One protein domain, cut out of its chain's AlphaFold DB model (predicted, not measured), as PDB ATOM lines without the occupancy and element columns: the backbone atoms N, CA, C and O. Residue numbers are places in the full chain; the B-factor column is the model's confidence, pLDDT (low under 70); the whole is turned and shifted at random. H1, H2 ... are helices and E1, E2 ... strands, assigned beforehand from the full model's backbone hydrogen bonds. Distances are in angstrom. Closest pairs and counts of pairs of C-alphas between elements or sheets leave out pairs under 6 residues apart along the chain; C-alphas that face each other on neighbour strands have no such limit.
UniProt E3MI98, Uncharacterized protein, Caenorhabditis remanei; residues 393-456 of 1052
ATOM      1  N   ALA A 393      19.921  -1.070 -29.274       64.12
ATOM      2  CA  ALA A 393      18.502  -0.962 -29.598       64.12
ATOM      3  C   ALA A 393      17.651  -0.706 -28.339       64.12
ATOM      4  O   ALA A 393      17.998  -1.113 -27.227       64.12
ATOM      5  N   VAL A 394      16.540   0.013 -28.514       65.38
ATOM      6  CA  VAL A 394      15.715   0.486 -27.398       65.38
ATOM      7  C   VAL A 394      14.262   0.069 -27.588       65.38
ATOM      8  O   VAL A 394      13.481   0.775 -28.226       65.38
ATOM      9  N   ASP A 395      13.875  -1.031 -26.948       65.19
ATOM     10  CA  ASP A 395      12.475  -1.449 -26.898       65.19
ATOM     11  C   ASP A 395      11.695  -0.612 -25.868       65.19
ATOM     12  O   ASP A 395      11.911  -0.697 -24.652       65.19
ATOM     13  N   ILE A 396      10.757   0.211 -26.349       70.81
ATOM     14  CA  ILE A 396       9.894   1.062 -25.514       70.81
ATOM     15  C   ILE A 396       8.452   0.550 -25.574       70.81
ATOM     16  O   ILE A 396       7.860   0.450 -26.646       70.81
ATOM     17  N   ILE A 397       7.854   0.289 -24.408       66.56
ATOM     18  CA  ILE A 397       6.411   0.066 -24.276       66.56
ATOM     19  C   ILE A 397       5.788   1.347 -23.713       66.56
ATOM     20  O   ILE A 397       5.826   1.627 -22.514       66.56
ATOM     21  N   GLU A 398       5.200   2.123 -24.620       60.62
ATOM     22  CA  GLU A 398       4.468   3.359 -24.321       60.62
ATOM     23  C   GLU A 398       2.983   3.148 -23.981       60.62
ATOM     24  O   GLU A 398       2.256   4.115 -23.750       60.62
ATOM     25  N   ASP A 399       2.513   1.901 -23.991       57.88
ATOM     26  CA  ASP A 399       1.118   1.585 -23.690       57.88
ATOM     27  C   ASP A 399       0.757   1.977 -22.240       57.88
ATOM     28  O   ASP A 399       1.628   2.077 -21.373       57.88
ATOM     29  N   PHE A 400      -0.532   2.188 -21.969       62.44
ATOM     30  CA  PHE A 400      -1.100   2.631 -20.679       62.44
ATOM     31  C   PHE A 400      -0.930   4.107 -20.272       62.44
ATOM     32  O   PHE A 400      -1.419   4.457 -19.188       62.44
ATOM     33  N   LYS A 401      -0.361   4.988 -21.114       61.41
ATOM     34  CA  LYS A 401      -0.238   6.448 -20.859       61.41
ATOM     35  C   LYS A 401      -1.491   7.067 -20.209       61.41
ATOM     36  O   LYS A 401      -1.379   7.654 -19.133       61.41
ATOM     37  N   ASP A 402      -2.673   6.829 -20.783       60.06
ATOM     38  CA  ASP A 402      -3.958   7.399 -20.332       60.06
ATOM     39  C   ASP A 402      -4.526   6.796 -19.030       60.06
ATOM     40  O   ASP A 402      -5.483   7.326 -18.467       60.06
ATOM     41  N   SER A 403      -3.978   5.673 -18.552       62.81
ATOM     42  CA  SER A 403      -4.552   4.892 -17.439       62.81
ATOM     43  C   SER A 403      -3.672   4.827 -16.191       62.81
ATOM     44  O   SER A 403      -4.195   4.789 -15.077       62.81
ATOM     45  N   THR A 404      -2.343   4.836 -16.348       70.44
ATOM     46  CA  THR A 404      -1.390   4.753 -15.228       70.44
ATOM     47  C   THR A 404      -0.495   5.979 -15.095       70.44
ATOM     48  O   THR A 404       0.115   6.156 -14.037       70.44
ATOM     49  N   GLY A 405      -0.353   6.791 -16.151       78.38
ATOM     50  CA  GLY A 405       0.649   7.857 -16.207       78.38
ATOM     51  C   GLY A 405       2.075   7.328 -16.011       78.38
ATOM     52  O   GLY A 405       2.863   7.942 -15.293       78.38
ATOM     53  N   LYS A 406       2.394   6.157 -16.586       84.06
ATOM     54  CA  LYS A 406       3.722   5.515 -16.530       84.06
ATOM     55  C   LYS A 406       4.211   5.197 -17.942       84.06
ATOM     56  O   LYS A 406       3.392   5.007 -18.833       84.06
ATOM     57  N   VAL A 407       5.526   5.106 -18.111       84.69
ATOM     58  CA  VAL A 407       6.192   4.651 -19.342       84.69
ATOM     59  C   VAL A 407       7.189   3.556 -18.973       84.69
ATOM     60  O   VAL A 407       7.801   3.624 -17.903       84.69
ATOM     61  N   PHE A 408       7.355   2.552 -19.834       86.38
ATOM     62  CA  PHE A 408       8.269   1.438 -19.598       86.38
ATOM     63  C   PHE A 408       9.285   1.309 -20.736       86.38
ATOM     64  O   PHE A 408       8.918   1.272 -21.909       86.38
ATOM     65  N   ARG A 409      10.570   1.204 -20.391       85.81
ATOM     66  CA  ARG A 409      11.677   1.025 -21.346       85.81
ATOM     67  C   ARG A 409      12.470  -0.219 -20.967       85.81
ATOM     68  O   ARG A 409      12.824  -0.380 -19.797       85.81
ATOM     69  N   PHE A 410      12.704  -1.113 -21.921       85.69
ATOM     70  CA  PHE A 410      13.476  -2.325 -21.680       85.69
ATOM     71  C   PHE A 410      14.960  -1.998 -21.515       85.69
ATOM     72  O   PHE A 410      15.495  -1.114 -22.182       85.69
ATOM     73  N   CYS A 411      15.627  -2.719 -20.619       86.19
ATOM     74  CA  CYS A 411      17.065  -2.635 -20.416       86.19
ATOM     75  C   CYS A 411      17.705  -3.994 -20.712       86.19
ATOM     76  O   CYS A 411      17.545  -4.926 -19.926       86.19
ATOM     77  N   HIS A 412      18.473  -4.106 -21.802       82.62
ATOM     78  CA  HIS A 412      19.169  -5.347 -22.187       82.62
ATOM     79  C   HIS A 412      20.294  -5.764 -21.212       82.62
ATOM     80  O   HIS A 412      20.739  -6.916 -21.230       82.62
ATOM     81  N   THR A 413      20.762  -4.849 -20.354       85.25
ATOM     82  CA  THR A 413      21.722  -5.144 -19.275       85.25
ATOM     83  C   THR A 413      21.021  -5.795 -18.083       85.25
ATOM     84  O   THR A 413      21.458  -6.837 -17.607       85.25
ATOM     85  N   CYS A 414      19.894  -5.230 -17.641       85.94
ATOM     86  CA  CYS A 414      19.096  -5.759 -16.529       85.94
ATOM     87  C   CYS A 414      18.101  -6.862 -16.940       85.94
ATOM     88  O   CYS A 414      17.468  -7.459 -16.072       85.94
ATOM     89  N   SER A 415      17.921  -7.099 -18.242       84.38
ATOM     90  CA  SER A 415      16.915  -7.992 -18.844       84.38
ATOM     91  C   SER A 415      15.482  -7.748 -18.341       84.38
ATOM     92  O   SER A 415      14.713  -8.684 -18.123       84.38
ATOM     93  N   THR A 416      15.111  -6.482 -18.114       85.69
ATOM     94  CA  THR A 416      13.830  -6.120 -17.484       85.69
ATOM     95  C   THR A 416      13.321  -4.743 -17.922       85.69
ATOM     96  O   THR A 416      14.079  -3.923 -18.442       85.69
ATOM     97  N   TYR A 417      12.029  -4.478 -17.704       86.44
ATOM     98  CA  TYR A 417      11.403  -3.185 -18.001       86.44
ATOM     99  C   TYR A 417      11.552  -2.204 -16.840       86.44
ATOM    100  O   TYR A 417      11.018  -2.418 -15.749       86.44
ATOM    101  N   ILE A 418      12.224  -1.087 -17.104       88.12
ATOM    102  CA  ILE A 418      12.387   0.010 -16.155       88.12
ATOM    103  C   ILE A 418      11.170   0.927 -16.251       88.12
ATOM    104  O   ILE A 418      10.760   1.332 -17.342       88.12
ATOM    105  N   LYS A 419      10.574   1.221 -15.095       88.19
ATOM    106  CA  LYS A 419       9.343   2.000 -14.951       88.19
ATOM    107  C   LYS A 419       9.664   3.464 -14.671       88.19
ATOM    108  O   LYS A 419      10.364   3.760 -13.706       88.19
ATOM    109  N   PHE A 420       9.056   4.357 -15.441       88.06
ATOM    110  CA  PHE A 420       9.158   5.804 -15.277       88.06
ATOM    111  C   PHE A 420       7.784   6.437 -15.059       88.06
ATOM    112  O   PHE A 420       6.769   5.964 -15.577       88.06
ATOM    113  N   ASP A 421       7.755   7.526 -14.298       87.06
ATOM    114  CA  ASP A 421       6.554   8.314 -14.042       87.06
ATOM    115  C   ASP A 421       6.396   9.371 -15.138       87.06
ATOM    116  O   ASP A 421       7.274  10.208 -15.304       87.06
ATOM    117  N   LEU A 422       5.284   9.371 -15.881       82.25
ATOM    118  CA  LEU A 422       5.095  10.236 -17.060       82.25
ATOM    119  C   LEU A 422       5.214  11.736 -16.728       82.25
ATOM    120  O   LEU A 422       5.684  12.511 -17.553       82.25
ATOM    121  N   SER A 423       4.859  12.141 -15.505       82.50
ATOM    122  CA  SER A 423       5.060  13.506 -14.998       82.50
ATOM    123  C   SER A 423       6.533  13.895 -14.802       82.50
ATOM    124  O   SER A 423       6.836  15.081 -14.724       82.50
ATOM    125  N   GLN A 424       7.433  12.914 -14.711       82.81
ATOM    126  CA  GLN A 424       8.885  13.078 -14.593       82.81
ATOM    127  C   GLN A 424       9.621  12.860 -15.923       82.81
ATOM    128  O   GLN A 424      10.784  13.231 -16.015       82.81
ATOM    129  N   VAL A 425       8.970  12.266 -16.935       84.19
ATOM    130  CA  VAL A 425       9.536  11.967 -18.269       84.19
ATOM    131  C   VAL A 425       8.662  12.512 -19.404       84.19
ATOM    132  O   VAL A 425       8.444  11.863 -20.424       84.19
ATOM    133  N   SER A 426       8.122  13.716 -19.213       81.44
ATOM    134  CA  SER A 426       7.156  14.334 -20.133       81.44
ATOM    135  C   SER A 426       7.771  14.832 -21.450       81.44
ATOM    136  O   SER A 426       7.041  15.062 -22.413       81.44
ATOM    137  N   SER A 427       9.101  14.962 -21.509       84.81
ATOM    138  CA  SER A 427       9.875  15.252 -22.724       84.81
ATOM    139  C   SER A 427      10.980  14.206 -22.963       84.81
ATOM    140  O   SER A 427      11.393  13.527 -22.016       84.81
ATOM    141  N   PRO A 428      11.515  14.093 -24.199       82.81
ATOM    142  CA  PRO A 428      12.658  13.228 -24.499       82.81
ATOM    143  C   PRO A 428      13.876  13.495 -23.602       82.81
ATOM    144  O   PRO A 428      14.488  12.548 -23.117       82.81
ATOM    145  N   ASP A 429      14.181  14.759 -23.296       84.06
ATOM    146  CA  ASP A 429      15.312  15.125 -22.428       84.06
ATOM    147  C   ASP A 429      15.113  14.640 -20.986       84.06
ATOM    148  O   ASP A 429      16.034  14.116 -20.361       84.06
ATOM    149  N   GLN A 430      13.888  14.756 -20.464       87.25
ATOM    150  CA  GLN A 430      13.536  14.257 -19.132       87.25
ATOM    151  C   GLN A 430      13.582  12.721 -19.061       87.25
ATOM    152  O   GLN A 430      14.035  12.152 -18.061       87.25
ATOM    153  N   MET A 431      13.157  12.042 -20.135       84.44
ATOM    154  CA  MET A 431      13.312  10.593 -20.288       84.44
ATOM    155  C   MET A 431      14.792  10.194 -20.325       84.44
ATOM    156  O   MET A 431      15.193   9.292 -19.594       84.44
ATOM    157  N   ASN A 432      15.620  10.882 -21.117       83.31
ATOM    158  CA  ASN A 432      17.054  10.610 -21.216       83.31
ATOM    159  C   ASN A 432      17.776  10.852 -19.883       83.31
ATOM    160  O   ASN A 432      18.564  10.009 -19.461       83.31
ATOM    161  N   TYR A 433      17.438  11.920 -19.158       87.19
ATOM    162  CA  TYR A 433      17.943  12.169 -17.805       87.19
ATOM    163  C   TYR A 433      17.573  11.040 -16.826       87.19
ATOM    164  O   TYR A 433      18.431  10.516 -16.114       87.19
ATOM    165  N   SER A 434      16.312  10.600 -16.833       88.00
ATOM    166  CA  SER A 434      15.842   9.505 -15.970       88.00
ATOM    167  C   SER A 434      16.472   8.157 -16.344       88.00
ATOM    168  O   SER A 434      16.831   7.365 -15.470       88.00
ATOM    169  N   TRP A 435      16.682   7.910 -17.640       86.50
ATOM    170  CA  TRP A 435      17.408   6.747 -18.147       86.50
ATOM    171  C   TRP A 435      18.883   6.767 -17.723       86.50
ATOM    172  O   TRP A 435      19.399   5.760 -17.241       86.50
ATOM    173  N   LYS A 436      19.540   7.931 -17.803       86.81
ATOM    174  CA  LYS A 436      20.915   8.155 -17.336       86.81
ATOM    175  C   LYS A 436      21.059   7.870 -15.837       86.81
ATOM    176  O   LYS A 436      22.063   7.284 -15.438       86.81
ATOM    177  N   ILE A 437      20.053   8.187 -15.015       89.38
ATOM    178  CA  ILE A 437      20.021   7.783 -13.595       89.38
ATOM    179  C   ILE A 437      19.952   6.255 -13.453       89.38
ATOM    180  O   ILE A 437      20.753   5.691 -12.709       89.38
ATOM    181  N   HIS A 438      19.052   5.575 -14.176       89.81
ATOM    182  CA  HIS A 438      18.957   4.109 -14.139       89.81
ATOM    183  C   HIS A 438      20.281   3.436 -14.533       89.81
ATOM    184  O   HIS A 438      20.779   2.584 -13.802       89.81
ATOM    185  N   VAL A 439      20.879   3.855 -15.646       87.12
ATOM    186  CA  VAL A 439      22.144   3.311 -16.161       87.12
ATOM    187  C   VAL A 439      23.304   3.465 -15.161       87.12
ATOM    188  O   VAL A 439      24.176   2.605 -15.074       87.12
ATOM    189  N   ASN A 440      23.305   4.531 -14.356       85.44
ATOM    190  CA  ASN A 440      24.324   4.777 -13.326       85.44
ATOM    191  C   ASN A 440      23.988   4.167 -11.940       85.44
ATOM    192  O   ASN A 440      24.753   4.340 -10.980       85.44
ATOM    193  N   SER A 441      22.857   3.464 -11.809       87.94
ATOM    194  CA  SER A 441      22.402   2.857 -10.548       87.94
ATOM    195  C   SER A 441      23.290   1.693 -10.076       87.94
ATOM    196  O   SER A 441      24.154   1.211 -10.810       87.94
ATOM    197  N   VAL A 442      23.098   1.257  -8.823       86.88
ATOM    198  CA  VAL A 442      23.752   0.048  -8.283       86.88
ATOM    199  C   VAL A 442      23.264  -1.176  -9.061       86.88
ATOM    200  O   VAL A 442      24.057  -1.851  -9.701       86.88
ATOM    201  N   ASP A 443      21.947  -1.382  -9.105       87.38
ATOM    202  CA  ASP A 443      21.308  -2.569  -9.685       87.38
ATOM    203  C   ASP A 443      21.678  -2.798 -11.162       87.38
ATOM    204  O   ASP A 443      21.813  -3.938 -11.607       87.38
ATOM    205  N   HIS A 444      21.868  -1.720 -11.935       88.88
ATOM    206  CA  HIS A 444      22.328  -1.809 -13.324       88.88
ATOM    207  C   HIS A 444      23.785  -2.279 -13.423       88.88
ATOM    208  O   HIS A 444      24.106  -3.121 -14.263       88.88
ATOM    209  N   PHE A 445      24.663  -1.768 -12.554       88.38
ATOM    210  CA  PHE A 445      26.057  -2.202 -12.473       88.38
ATOM    211  C   PHE A 445      26.159  -3.672 -12.048       88.38
ATOM    212  O   PHE A 445      26.873  -4.447 -12.684       88.38
ATOM    213  N   ASP A 446      25.399  -4.066 -11.029       86.50
ATOM    214  CA  ASP A 446      25.409  -5.421 -10.476       86.50
ATOM    215  C   ASP A 446      24.889  -6.452 -11.492       86.50
ATOM    216  O   ASP A 446      25.473  -7.525 -11.667       86.50
ATOM    217  N   ALA A 447      23.836  -6.105 -12.246       88.12
ATOM    218  CA  ALA A 447      23.357  -6.919 -13.362       88.12
ATOM    219  C   ALA A 447      24.422  -7.066 -14.464       88.12
ATOM    220  O   ALA A 447      24.652  -8.174 -14.949       88.12
ATOM    221  N   ALA A 448      25.117  -5.980 -14.824       88.94
ATOM    222  CA  ALA A 448      26.194  -6.013 -15.813       88.94
ATOM    223  C   ALA A 448      27.374  -6.895 -15.359       88.94
ATOM    224  O   ALA A 448      27.889  -7.696 -16.141       88.94
ATOM    225  N   ALA A 449      27.764  -6.798 -14.085       87.38
ATOM    226  CA  ALA A 449      28.846  -7.585 -13.503       87.38
ATOM    227  C   ALA A 449      28.493  -9.078 -13.375       87.38
ATOM    228  O   ALA A 449      29.327  -9.946 -13.647       87.38
ATOM    229  N   MET A 450      27.245  -9.411 -13.026       86.81
ATOM    230  CA  MET A 450      26.762 -10.794 -13.106       86.81
ATOM    231  C   MET A 450      26.695 -11.301 -14.554       86.81
ATOM    232  O   MET A 450      27.002 -12.467 -14.790       86.81
ATOM    233  N   LYS A 451      26.359 -10.448 -15.528       87.31
ATOM    234  CA  LYS A 451      26.317 -10.810 -16.953       87.31
ATOM    235  C   LYS A 451      27.703 -11.117 -17.536       87.31
ATOM    236  O   LYS A 451      27.832 -12.135 -18.204       87.31
ATOM    237  N   SER A 452      28.734 -10.319 -17.226       85.25
ATOM    238  CA  SER A 452      30.139 -10.642 -17.571       85.25
ATOM    239  C   SER A 452      30.555 -11.993 -16.971       85.25
ATOM    240  O   SER A 452      31.068 -12.866 -17.671       85.25
ATOM    241  N   ARG A 453      30.230 -12.238 -15.692       82.88
ATOM    242  CA  ARG A 453      30.545 -13.515 -15.036       82.88
ATOM    243  C   ARG A 453      29.816 -14.728 -15.641       82.88
ATOM    244  O   ARG A 453      30.396 -15.810 -15.650       82.88
ATOM    245  N   ILE A 454      28.567 -14.583 -16.088       84.94
ATOM    246  CA  ILE A 454      27.712 -15.677 -16.601       84.94
ATOM    247  C   ILE A 454      27.661 -15.637 -18.148       84.94
ATOM    248  O   ILE A 454      26.619 -15.830 -18.785       84.94
ATOM    249  N   CYS A 455      28.811 -15.362 -18.762       81.81
ATOM    250  CA  CYS A 455      29.010 -15.406 -20.204       81.81
ATOM    251  C   CYS A 455      29.647 -16.752 -20.587       81.81
ATOM    252  O   CYS A 455      30.851 -16.944 -20.431       81.81
ATOM    253  N   PHE A 456      28.832 -17.705 -21.046       86.75
ATOM    254  CA  PHE A 456      29.312 -19.005 -21.518       86.75
ATOM    255  C   PHE A 456      29.521 -18.984 -23.028       86.75
ATOM    256  O   PHE A 456      28.632 -18.572 -23.770       86.75
TER     257      PHE A 456
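AT A GLANCE: This is residues 393 to 456 of the 1052 residues of an uncharacterized protein of Caenorhabditis remanei (UniProt E3MI98). A small antiparallel hairpin of two strands, E1 and E2, has the helix H2 over one face, while H1 lies at one end and H3 extends past the other, so that the whole is a rod. Residues 396 to 397 add a short antiparallel pairing along E1. The printed part has 64 residues, with three named helices and two named strands in the order H1, E1, E2, H2, H3; the class is mixed, helices and strands. It is only just loose, close to compact, with a radius of gyration of the C-alphas of 13.1 A, and spans 42 by 19 by 18 A.

IN THESE COORDINATES: H1 is residues 401 to 404, with C-alpha 401 at (-0.238, 6.448, -20.859). E1 is residues 406 to 411, 16.1 A long, and E2 is residues 416 to 421, 16.5 A long. H2 is residues 428 to 439, 16.1 A, beginning at C-alpha 428 (12.658, 13.228, -24.499). H3 is residues 442 to 453, 16.6 A, ending at C-alpha 453 (30.545, -13.515, -15.036).

HOW THE PARTS SIT: The C-alphas of Lys 401 in H1 and Val 407 in E1 are the closest of the two, 6.8 A apart. E1 and E2 form a hairpin, antiparallel at 150 degrees, with N 407 and O 420 at 2.9 A and N 418 and O 409 at 2.8 A, within hydrogen-bond range. The closest C-alphas of E2 and H2 are those of Phe 420 and Ser 434, 7.7 A; E1 and H2 are near each other, with 6 pairs within 10 A. H2 and H3 are close but not clearly touching, His 438 and His 444 having the closest C-alphas, 6.9 A, at a steep tilt of 59 degrees, the same way. H3 is apart from E1 and E2. Every O i to N i+4 pair is within hydrogen-bond range in H2 and H3; H1 is too short for one.

THE WHOLE: The C-alphas farthest apart, those of Asp 402 and Phe 456, are 42.5 A apart. The printed part has no cut and no long link. The mean pLDDT of the printed part is 81.7; residues 393 to 395 and 397 to 403 are under 70.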